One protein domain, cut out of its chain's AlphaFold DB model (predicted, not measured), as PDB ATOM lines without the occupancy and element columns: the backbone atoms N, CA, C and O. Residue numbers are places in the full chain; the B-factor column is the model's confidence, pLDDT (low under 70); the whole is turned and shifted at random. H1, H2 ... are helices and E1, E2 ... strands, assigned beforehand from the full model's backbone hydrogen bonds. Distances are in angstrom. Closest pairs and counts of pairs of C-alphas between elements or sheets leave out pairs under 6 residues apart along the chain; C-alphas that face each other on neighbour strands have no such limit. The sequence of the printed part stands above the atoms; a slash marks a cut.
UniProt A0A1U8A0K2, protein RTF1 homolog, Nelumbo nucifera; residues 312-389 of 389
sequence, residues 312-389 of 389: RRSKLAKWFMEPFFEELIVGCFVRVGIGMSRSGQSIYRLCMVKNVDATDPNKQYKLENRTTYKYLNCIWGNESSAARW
ATOM      1  N   ARG A 312      43.630  33.257 -27.281       93.25
ATOM      2  CA  ARG A 312      43.285  31.824 -27.250       93.25
ATOM      3  C   ARG A 312      42.318  31.516 -26.101       93.25
ATOM      4  O   ARG A 312      42.408  32.132 -25.040       93.25
ATOM      5  N   ARG A 313      41.484  30.478 -26.253       91.38
ATOM      6  CA  ARG A 313      40.531  30.000 -25.224       91.38
ATOM      7  C   ARG A 313      41.165  29.789 -23.841       91.38
ATOM      8  O   ARG A 313      40.592  30.217 -22.851       91.38
ATOM      9  N   SER A 314      42.374  29.233 -23.773       91.50
ATOM     10  CA  SER A 314      43.106  29.014 -22.513       91.50
ATOM     11  C   SER A 314      43.655  30.292 -21.854       91.50
ATOM     12  O   SER A 314      44.102  30.248 -20.709       91.50
ATOM     13  N   LYS A 315      43.625  31.438 -22.551       91.81
ATOM     14  CA  LYS A 315      43.864  32.775 -21.980       91.81
ATOM     15  C   LYS A 315      42.544  33.334 -21.422       91.81
ATOM     16  O   LYS A 315      42.512  33.749 -20.269       91.81
ATOM     17  N   LEU A 316      41.440  33.218 -22.179       91.25
ATOM     18  CA  LEU A 316      40.079  33.562 -21.720       91.25
ATOM     19  C   LEU A 316      39.701  32.812 -20.433       91.25
ATOM     20  O   LEU A 316      39.262  33.429 -19.470       91.25
ATOM     21  N   ALA A 317      39.928  31.495 -20.384       90.25
ATOM     22  CA  ALA A 317      39.599  30.641 -19.240       90.25
ATOM     23  C   ALA A 317      40.385  30.981 -17.957       90.25
ATOM     24  O   ALA A 317      39.930  30.672 -16.855       90.25
ATOM     25  N   LYS A 318      41.534  31.659 -18.080       91.06
ATOM     26  CA  LYS A 318      42.244  32.254 -16.939       91.06
ATOM     27  C   LYS A 318      41.623  33.593 -16.552       91.06
ATOM     28  O   LYS A 318      41.314  33.796 -15.384       91.06
ATOM     29  N   TRP A 319      41.417  34.466 -17.538       91.19
ATOM     30  CA  TRP A 319      41.116  35.881 -17.328       91.19
ATOM     31  C   TRP A 319      39.644  36.242 -17.091       91.19
ATOM     32  O   TRP A 319      39.391  37.314 -16.564       91.19
ATOM     33  N   PHE A 320      38.659  35.402 -17.424       87.75
ATOM     34  CA  PHE A 320      37.238  35.812 -17.378       87.75
ATOM     35  C   PHE A 320      36.707  36.225 -15.982       87.75
ATOM     36  O   PHE A 320      35.657  36.870 -15.889       87.75
ATOM     37  N   MET A 321      37.417  35.866 -14.905       87.25
ATOM     38  CA  MET A 321      37.102  36.258 -13.521       87.25
ATOM     39  C   MET A 321      37.832  37.523 -13.052       87.25
ATOM     40  O   MET A 321      37.487  38.040 -11.994       87.25
ATOM     41  N   GLU A 322      38.803  38.031 -13.813       90.00
ATOM     42  CA  GLU A 322      39.513  39.264 -13.467       90.00
ATOM     43  C   GLU A 322      38.564  40.475 -13.554       90.00
ATOM     44  O   GLU A 322      37.697  40.509 -14.440       90.00
ATOM     45  N   PRO A 323      38.714  41.489 -12.681       87.50
ATOM     46  CA  PRO A 323      37.832  42.656 -12.678       87.50
ATOM     47  C   PRO A 323      37.963  43.474 -13.971       87.50
ATOM     48  O   PRO A 323      36.962  43.881 -14.546       87.50
ATOM     49  N   PHE A 324      39.187  43.616 -14.487       89.06
ATOM     50  CA  PHE A 324      39.505  44.316 -15.737       89.06
ATOM     51  C   PHE A 324      39.255  43.474 -17.005       89.06
ATOM     52  O   PHE A 324      39.605  43.908 -18.099       89.06
ATOM     53  N   PHE A 325      38.690  42.261 -16.902       90.31
ATOM     54  CA  PHE A 325      38.493  41.379 -18.065       90.31
ATOM     55  C   PHE A 325      37.679  42.037 -19.181       90.31
ATOM     56  O   PHE A 325      37.981  41.840 -20.353       90.31
ATOM     57  N   GLU A 326      36.643  42.788 -18.810       90.19
ATOM     58  CA  GLU A 326      35.717  43.409 -19.754       90.19
ATOM     59  C   GLU A 326      36.380  44.528 -20.559       90.19
ATOM     60  O   GLU A 326      36.260  44.545 -21.779       90.19
ATOM     61  N   GLU A 327      37.166  45.380 -19.904       91.19
ATOM     62  CA  GLU A 327      37.953  46.434 -20.552       91.19
ATOM     63  C   GLU A 327      39.091  45.848 -21.403       91.19
ATOM     64  O   GLU A 327      39.281  46.241 -22.551       91.19
ATOM     65  N   LEU A 328      39.823  44.863 -20.868       91.56
ATOM     66  CA  LEU A 328      41.010  44.289 -21.509       91.56
ATOM     67  C   LEU A 328      40.686  43.444 -22.752       91.56
ATOM     68  O   LEU A 328      41.538  43.298 -23.628       91.56
ATOM     69  N   ILE A 329      39.495  42.839 -22.823       91.19
ATOM     70  CA  ILE A 329      39.133  41.948 -23.933       91.19
ATOM     71  C   ILE A 329      38.539  42.685 -25.141       91.19
ATOM     72  O   ILE A 329      38.559  42.137 -26.243       91.19
ATOM     73  N   VAL A 330      38.043  43.912 -24.969       91.75
ATOM     74  CA  VAL A 330      37.517  44.738 -26.067       91.75
ATOM     75  C   VAL A 330      38.632  45.090 -27.057       91.75
ATOM     76  O   VAL A 330      39.780  45.311 -26.680       91.75
ATOM     77  N   GLY A 331      38.314  45.078 -28.354       88.75
ATOM     78  CA  GLY A 331      39.273  45.318 -29.440       88.75
ATOM     79  C   GLY A 331      40.232  44.152 -29.727       88.75
ATOM     80  O   GLY A 331      40.810  44.093 -30.811       88.75
ATOM     81  N   CYS A 332      40.366  43.177 -28.820       92.12
ATOM     82  CA  CYS A 332      41.138  41.964 -29.079       92.12
ATOM     83  C   CYS A 332      40.426  41.040 -30.085       92.12
ATOM     84  O   CYS A 332      39.200  41.049 -30.225       92.12
ATOM     85  N   PHE A 333      41.197  40.179 -30.753       92.25
ATOM     86  CA  PHE A 333      40.665  39.205 -31.708       92.25
ATOM     87  C   PHE A 333      40.545  37.807 -31.092       92.25
ATOM     88  O   PHE A 333      41.411  37.364 -30.339       92.25
ATOM     89  N   VAL A 334      39.494  37.069 -31.449       93.25
ATOM     90  CA  VAL A 334      39.246  35.686 -31.014       93.25
ATOM     91  C   VAL A 334      38.906  34.823 -32.229       93.25
ATOM     92  O   VAL A 334      38.107  35.200 -33.086       93.25
ATOM     93  N   ARG A 335      39.500  33.625 -32.311       92.25
ATOM     94  CA  ARG A 335      39.149  32.623 -33.330       92.25
ATOM     95  C   ARG A 335      37.893  31.864 -32.896       92.25
ATOM     96  O   ARG A 335      37.975  30.958 -32.068       92.25
ATOM     97  N   VAL A 336      36.757  32.209 -33.489       91.88
ATOM     98  CA  VAL A 336      35.444  31.604 -33.227       91.88
ATOM     99  C   VAL A 336      35.187  30.467 -34.221       91.88
ATOM    100  O   VAL A 336      35.507  30.585 -35.403       91.88
ATOM    101  N   GLY A 337      34.632  29.347 -33.752       91.12
ATOM    102  CA  GLY A 337      34.144  28.263 -34.610       91.12
ATOM    103  C   GLY A 337      32.659  28.454 -34.901       91.12
ATOM    104  O   GLY A 337      31.868  28.482 -33.967       91.12
ATOM    105  N   ILE A 338      32.284  28.584 -36.175       87.56
ATOM    106  CA  ILE A 338      30.885  28.824 -36.585       87.56
ATOM    107  C   ILE A 338      30.127  27.505 -36.803       87.56
ATOM    108  O   ILE A 338      28.906  27.461 -36.699       87.56
ATOM    109  N   GLY A 339      30.846  26.414 -37.076       85.88
ATOM    110  CA  GLY A 339      30.271  25.083 -37.244       85.88
ATOM    111  C   GLY A 339      31.103  24.223 -38.185       85.88
ATOM    112  O   GLY A 339      32.298  24.459 -38.376       85.88
ATOM    113  N   MET A 340      30.463  23.233 -38.800       88.38
ATOM    114  CA  MET A 340      31.057  22.403 -39.848       88.38
ATOM    115  C   MET A 340      30.525  22.832 -41.217       88.38
ATOM    116  O   MET A 340      29.345  23.131 -41.382       88.38
ATOM    117  N   SER A 341      31.411  22.859 -42.206       84.12
ATOM    118  CA  SER A 341      31.063  22.994 -43.617       84.12
ATOM    119  C   SER A 341      30.208  21.812 -44.079       84.12
ATOM    120  O   SER A 341      30.324  20.705 -43.552       84.12
ATOM    121  N   ARG A 342      29.456  21.996 -45.170       82.06
ATOM    122  CA  ARG A 342      28.850  20.892 -45.938       82.06
ATOM    123  C   ARG A 342      29.897  19.874 -46.443       82.06
ATOM    124  O   ARG A 342      29.540  18.746 -46.752       82.06
ATOM    125  N   SER A 343      31.181  20.253 -46.485       80.62
ATOM    126  CA  SER A 343      32.336  19.373 -46.743       80.62
ATOM    127  C   SER A 343      32.933  18.706 -45.485       80.62
ATOM    128  O   SER A 343      34.036  18.172 -45.546       80.62
ATOM    129  N   GLY A 344      32.272  18.781 -44.323       85.88
ATOM    130  CA  GLY A 344      32.725  18.194 -43.050       85.88
ATOM    131  C   GLY A 344      33.850  18.953 -42.326       85.88
ATOM    132  O   GLY A 344      34.077  18.733 -41.139       85.88
ATOM    133  N   GLN A 345      34.533  19.879 -43.000       87.56
ATOM    134  CA  GLN A 345      35.616  20.688 -42.426       87.56
ATOM    135  C   GLN A 345      35.084  21.729 -41.428       87.56
ATOM    136  O   GLN A 345      34.110  22.423 -41.716       87.56
ATOM    137  N   SER A 346      35.729  21.891 -40.269       89.38
ATOM    138  CA  SER A 346      35.330  22.881 -39.259       89.38
ATOM    139  C   SER A 346      35.672  24.315 -39.689       89.38
ATOM    140  O   SER A 346      36.831  24.669 -39.915       89.38
ATOM    141  N   ILE A 347      34.643  25.159 -39.799       89.88
ATOM    142  CA  ILE A 347      34.756  26.559 -40.216       89.88
ATOM    143  C   ILE A 347      35.057  27.421 -38.993       89.88
ATOM    144  O   ILE A 347      34.252  27.520 -38.063       89.88
ATOM    145  N   TYR A 348      36.192  28.112 -39.044       90.81
ATOM    146  CA  TYR A 348      36.566  29.136 -38.077       90.81
ATOM    147  C   TYR A 348      36.646  30.499 -38.752       90.81
ATOM    148  O   TYR A 348      37.057  30.597 -39.908       90.81
ATOM    149  N   ARG A 349      36.307  31.550 -38.009       89.56
ATOM    150  CA  ARG A 349      36.533  32.942 -38.405       89.56
ATOM    151  C   ARG A 349      37.271  33.676 -37.288       89.56
ATOM    152  O   ARG A 349      37.200  33.278 -36.126       89.56
ATOM    153  N   LEU A 350      38.028  34.704 -37.657       90.44
ATOM    154  CA  LEU A 350      38.687  35.585 -36.700       90.44
ATOM    155  C   LEU A 350      37.776  36.790 -36.471       90.44
ATOM    156  O   LEU A 350      37.539  37.555 -37.402       90.44
ATOM    157  N   CYS A 351      37.242  36.922 -35.263       90.62
ATOM    158  CA  CYS A 351      36.269  37.951 -34.914       90.62
ATOM    159  C   CYS A 351      36.897  38.931 -33.914       90.62
ATOM    160  O   CYS A 351      37.639  38.503 -33.031       90.62
ATOM    161  N   MET A 352      36.591  40.222 -34.026       90.00
ATOM    162  CA  MET A 352      36.979  41.229 -33.033       90.00
ATOM    163  C   MET A 352      35.921  41.276 -31.926       90.00
ATOM    164  O   MET A 352      34.724  41.248 -32.222       90.00
ATOM    165  N   VAL A 353      36.336  41.344 -30.662       92.06
ATOM    166  CA  VAL A 353      35.422  41.465 -29.517       92.06
ATOM    167  C   VAL A 353      34.993  42.925 -29.357       92.06
ATOM    168  O   VAL A 353      35.832  43.806 -29.173       92.06
ATOM    169  N   LYS A 354      33.681  43.185 -29.420       90.06
ATOM    170  CA  LYS A 354      33.092  44.525 -29.275       90.06
ATOM    171  C   LYS A 354      32.768  44.861 -27.820       90.06
ATOM    172  O   LYS A 354      33.050  45.970 -27.385       90.06
ATOM    173  N   ASN A 355      32.177  43.920 -27.086       89.81
ATOM    174  CA  ASN A 355      31.920  44.022 -25.648       89.81
ATOM    175  C   ASN A 355      31.690  42.636 -25.026       89.81
ATOM    176  O   ASN A 355      31.423  41.658 -25.731       89.81
ATOM    177  N   VAL A 356      31.771  42.566 -23.699       90.06
ATOM    178  CA  VAL A 356      31.306  41.412 -22.921       90.06
ATOM    179  C   VAL A 356      29.826  41.616 -22.591       90.06
ATOM    180  O   VAL A 356      29.373  42.744 -22.413       90.06
ATOM    181  N   ASP A 357      29.062  40.531 -22.532       86.25
ATOM    182  CA  ASP A 357      27.688  40.526 -22.028       86.25
ATOM    183  C   ASP A 357      27.629  39.664 -20.763       86.25
ATOM    184  O   ASP A 357      27.760  38.440 -20.819       86.25
ATOM    185  N   ALA A 358      27.471  40.319 -19.612       84.56
ATOM    186  CA  ALA A 358      27.352  39.696 -18.294       84.56
ATOM    187  C   ALA A 358      25.902  39.716 -17.756       84.56
ATOM    188  O   ALA A 358      25.672  39.430 -16.581       84.56
ATOM    189  N   THR A 359      24.922  40.062 -18.598       77.31
ATOM    190  CA  THR A 359      23.564  40.466 -18.181       77.31
ATOM    191  C   THR A 359      22.637  39.290 -17.834       77.31
ATOM    192  O   THR A 359      21.564  39.494 -17.273       77.31
ATOM    193  N   ASP A 360      23.038  38.047 -18.133       76.25
ATOM    194  CA  ASP A 360      22.245  36.824 -17.924       76.25
ATOM    195  C   ASP A 360      22.845  35.868 -16.851       76.25
ATOM    196  O   ASP A 360      23.293  34.771 -17.206       76.25
ATOM    197  N   PRO A 361      22.813  36.167 -15.531       79.75
ATOM    198  CA  PRO A 361      23.331  35.263 -14.484       79.75
ATOM    199  C   PRO A 361      22.742  33.839 -14.489       79.75
ATOM    200  O   PRO A 361      23.350  32.903 -13.965       79.75
ATOM    201  N   ASN A 362      21.560  33.676 -15.091       79.69
ATOM    202  CA  ASN A 362      20.833  32.411 -15.199       79.69
ATOM    203  C   ASN A 362      21.380  31.496 -16.313       79.69
ATOM    204  O   ASN A 362      21.148  30.290 -16.280       79.69
ATOM    205  N   LYS A 363      22.109  32.040 -17.301       85.12
ATOM    206  CA  LYS A 363      22.665  31.286 -18.440       85.12
ATOM    207  C   LYS A 363      24.123  30.911 -18.166       85.12
ATOM    208  O   LYS A 363      25.042  31.348 -18.850       85.12
ATOM    209  N   GLN A 364      24.348  30.116 -17.120       88.62
ATOM    210  CA  GLN A 364      25.693  29.650 -16.779       88.62
ATOM    211  C   GLN A 364      26.120  28.462 -17.643       88.62
ATOM    212  O   GLN A 364      25.423  27.451 -17.722       88.62
ATOM    213  N   TYR A 365      27.312  28.554 -18.228       89.81
ATOM    214  CA  TYR A 365      27.963  27.472 -18.958       89.81
ATOM    215  C   TYR A 365      29.320  27.115 -18.337       89.81
ATOM    216  O   TYR A 365      29.914  27.889 -17.583       89.81
ATOM    217  N   LYS A 366      29.812  25.903 -18.621       90.81
ATOM    218  CA  LYS A 366      31.104  25.412 -18.117       90.81
ATOM    219  C   LYS A 366      32.226  25.808 -19.080       90.81
ATOM    220  O   LYS A 366      32.299  25.294 -20.196       90.81
ATOM    221  N   LEU A 367      33.115  26.694 -18.636       88.00
ATOM    222  CA  LEU A 367      34.351  27.043 -19.330       88.00
ATOM    223  C   LEU A 367      35.521  26.339 -18.636       88.00
ATOM    224  O   LEU A 367      36.019  26.783 -17.602       88.00
ATOM    225  N   GLU A 368      35.945  25.219 -19.223       84.81
ATOM    226  CA  GLU A 368      36.982  24.340 -18.666       84.81
ATOM    227  C   GLU A 368      36.590  23.883 -17.249       84.81
ATOM    228  O   GLU A 368      35.619  23.139 -17.110       84.81
ATOM    229  N   ASN A 369      37.285  24.343 -16.207       85.81
ATOM    230  CA  ASN A 369      37.078  23.882 -14.829       85.81
ATOM    231  C   ASN A 369      36.187  24.820 -13.988       85.81
ATOM    232  O   ASN A 369      36.085  24.639 -12.775       85.81
ATOM    233  N   ARG A 370      35.577  25.850 -14.590       86.81
ATOM    234  CA  ARG A 370      34.779  26.872 -13.891       86.81
ATOM    235  C   ARG A 370      33.448  27.128 -14.610       86.81
ATOM    236  O   ARG A 370      33.341  26.920 -15.818       86.81
ATOM    237  N   THR A 371      32.435  27.602 -13.889       89.06
ATOM    238  CA  THR A 371      31.205  28.143 -14.489       89.06
ATOM    239  C   THR A 371      31.350  29.635 -14.783       89.06
ATOM    240  O   THR A 371      32.043  30.360 -14.071       89.06
ATOM    241  N   THR A 372      30.704  30.101 -15.851       89.12
ATOM    242  CA  THR A 372      30.638  31.516 -16.237       89.12
ATOM    243  C   THR A 372      29.286  31.832 -16.869       89.12
ATOM    244  O   THR A 372      28.659  30.957 -17.459       89.12
ATOM    245  N   TYR A 373      28.850  33.082 -16.742       89.00
ATOM    246  CA  TYR A 373      27.670  33.660 -17.397       89.00
ATOM    247  C   TYR A 373      28.036  34.840 -18.319       89.00
ATOM    248  O   TYR A 373      27.153  35.478 -18.887       89.00
ATOM    249  N   LYS A 374      29.337  35.146 -18.458       89.69
ATOM    250  CA  LYS A 374      29.862  36.177 -19.363       89.69
ATOM    251  C   LYS A 374      29.967  35.621 -20.787       89.69
ATOM    252  O   LYS A 374      30.648  34.617 -20.976       89.69
ATOM    253  N   TYR A 375      29.364  36.300 -21.754       89.81
ATOM    254  CA  TYR A 375      29.418  36.007 -23.193       89.81
ATOM    255  C   TYR A 375      30.255  37.052 -23.939       89.81
ATOM    256  O   TYR A 375      30.447  38.159 -23.432       89.81
ATOM    257  N   LEU A 376      30.745  36.732 -25.140       91.12
ATOM    258  CA  LEU A 376      31.515  37.665 -25.969       91.12
ATOM    259  C   LEU A 376      30.710  38.082 -27.204       91.12
ATOM    260  O   LEU A 376      30.405  37.267 -28.076       91.12
ATOM    261  N   ASN A 377      30.402  39.374 -27.312       90.31
ATOM    262  CA  ASN A 377      29.804  39.936 -28.516       90.31
ATOM    263  C   ASN A 377      30.921  40.244 -29.513       90.31
ATOM    264  O   ASN A 377      31.726  41.154 -29.298       90.31
ATOM    265  N   CYS A 378      30.973  39.486 -30.604       90.44
ATOM    266  CA  CYS A 378      32.055  39.544 -31.579       90.44
ATOM    267  C   CYS A 378      31.533  39.931 -32.967       90.44
ATOM    268  O   CYS A 378      30.520  39.405 -33.432       90.44
ATOM    269  N   ILE A 379      32.265  40.809 -33.653       88.69
ATOM    270  CA  ILE A 379      32.022  41.210 -35.046       88.69
ATOM    271  C   ILE A 379      32.992  40.494 -35.993       88.69
ATOM    272  O   ILE A 379      34.152  40.253 -35.650       88.69
ATOM    273  N   TRP A 380      32.530  40.166 -37.200       85.12
ATOM    274  CA  TRP A 380      33.370  39.639 -38.280       85.12
ATOM    275  C   TRP A 380      33.056  40.340 -39.604       85.12
ATOM    276  O   TRP A 380      31.935  40.256 -40.094       85.12
ATOM    277  N   GLY A 381      34.053  40.996 -40.202       79.94
ATOM    278  CA  GLY A 381      33.825  41.880 -41.344       79.94
ATOM    279  C   GLY A 381      33.174  43.185 -40.884       79.94
ATOM    280  O   GLY A 381      33.695  43.846 -39.990       79.94
ATOM    281  N   ASN A 382      32.047  43.554 -41.489       70.00
ATOM    282  CA  ASN A 382      31.350  44.807 -41.194       70.00
ATOM    283  C   ASN A 382      30.645  44.770 -39.823       70.00
ATOM    284  O   ASN A 382      30.224  43.715 -39.350       70.00
ATOM    285  N   GLU A 383      30.426  45.943 -39.224       62.53
ATOM    286  CA  GLU A 383      29.800  46.098 -37.898       62.53
ATOM    287  C   GLU A 383      28.401  45.467 -37.775       62.53
ATOM    288  O   GLU A 383      28.005  45.035 -36.694       62.53
ATOM    289  N   SER A 384      27.669  45.368 -38.889       59.72
ATOM    290  CA  SER A 384      26.358  44.715 -38.989       59.72
ATOM    291  C   SER A 384      26.406  43.185 -38.868       59.72
ATOM    292  O   SER A 384      25.363  42.556 -38.728       59.72
ATOM    293  N   SER A 385      27.597  42.576 -38.879       61.88
ATOM    294  CA  SER A 385      27.821  41.140 -38.642       61.88
ATOM    295  C   SER A 385      28.184  40.838 -37.178       61.88
ATOM    296  O   SER A 385      28.995  39.952 -36.897       61.88
ATOM    297  N   ALA A 386      27.616  41.598 -36.239       62.41
ATOM    298  CA  ALA A 386      27.736  41.356 -34.804       62.41
ATOM    299  C   ALA A 386      26.924  40.124 -34.377       62.41
ATOM    300  O   ALA A 386      25.735  40.024 -34.672       62.41
ATOM    301  N   ALA A 387      27.551  39.211 -33.636       67.00
ATOM    302  CA  ALA A 387      26.886  38.065 -33.025       67.00
ATOM    303  C   ALA A 387      27.421  37.811 -31.605       67.00
ATOM    304  O   ALA A 387      28.582  38.096 -31.308       67.00
ATOM    305  N   ARG A 388      26.560  37.280 -30.730       68.56
ATOM    306  CA  ARG A 388      26.893  36.882 -29.353       68.56
ATOM    307  C   ARG A 388      27.353  35.421 -29.344       68.56
ATOM    308  O   ARG A 388      26.647  34.570 -29.885       68.56
ATOM    309  N   TRP A 389      28.513  35.151 -28.739       65.75
ATOM    310  CA  TRP A 389      29.185  33.842 -28.688       65.75
ATOM    311  C   TRP A 389      29.589  33.450 -27.260       65.75
ATOM    312  O   TRP A 389      29.766  34.359 -26.414       65.75
TER     313      TRP A 389
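Overview. This is residues 312 to 389 of the 389 residues of the protein "protein RTF1 homolog" of Nelumbo nucifera (UniProt A0A1U8A0K2). A strongly twisted, curled sheet of four strands, in the order E1, E2, E5, E6, makes the main body, and its long hairpin of E1 and E2 reaches with its turn to one end of the longest axis. Toward the other end, H2 covers the far part of E2, and the small hairpin of E3 and E4 lies near H1. The printed part has 78 residues, with named elements in the order H1, H2, E1, E2, E3, E4, E5, E6; both sheets are antiparallel, and the class is mixed, helices and strands. It is compact, with a radius of gyration of the C-alphas of 13.2 A and spans of 40 by 28 by 23 A.

Arrangement. Start with H1, residues 313 to 319, and H2, residues 325 to 329: they are close but not clearly touching, the C-alphas of Trp 319 and Phe 325 being closest at 6.1 A. Next come E1, residues 333 to 340, and E2, residues 346 to 357, an antiparallel hairpin; look for N 334 and O 351, 2.8 A apart. H2 is on this sheet, over E2, at a height over the sheet of 8.5 A; their closest C-alphas are those of Glu 326 and Val 356, 5.8 A apart. H1 is only just not on it, with 4 pairs of C-alphas within 10 A. E2 bends by 92 degrees at residue 354, and its pairing is staggered: residues 346 to 352 pair with E1, and 352 to 357 with E5, residues 375 to 379. There you find N 354 and O 377 at 2.8 A. Before E5 stands the hairpin of E3, residues 365 to 367, and E4, residues 370 to 372, with N 367 and O 370 at 2.8 A. The closest C-alphas of H1 and E3 are those of Ala 317 and Leu 367, 6.4 A apart. E4 runs on into E5 at 62 degrees across a break of 2 residues. E5 forms a hairpin with the edge strand E6, residues 386 to 388, where N 378 and O 387 are 2.9 A apart. The O i to N i+4 pair of H2 is within hydrogen-bond range, as are 2 of 3 in H1.

Along the chain. Find C-alpha 313 at (40.531, 30.000, -25.224); from there H1 runs 9.9 A. E1 starts at C-alpha 333, (40.665, 39.205, -31.708), and covers 21.0 A; E2 covers 25.8 A and E5 13.2 A. E6 ends at C-alpha 388, (26.893, 36.882, -29.353).

Size, cuts and confidence. The two C-alphas farthest apart are those of Pro 323 and Ser 343, at 41.6 A. The printed part has no cut and no long link, and it ends at residue 389, the chain's last. Look for low confidence in residues 383 to 389, where pLDDT is under 70; the mean of the printed part is 86.0.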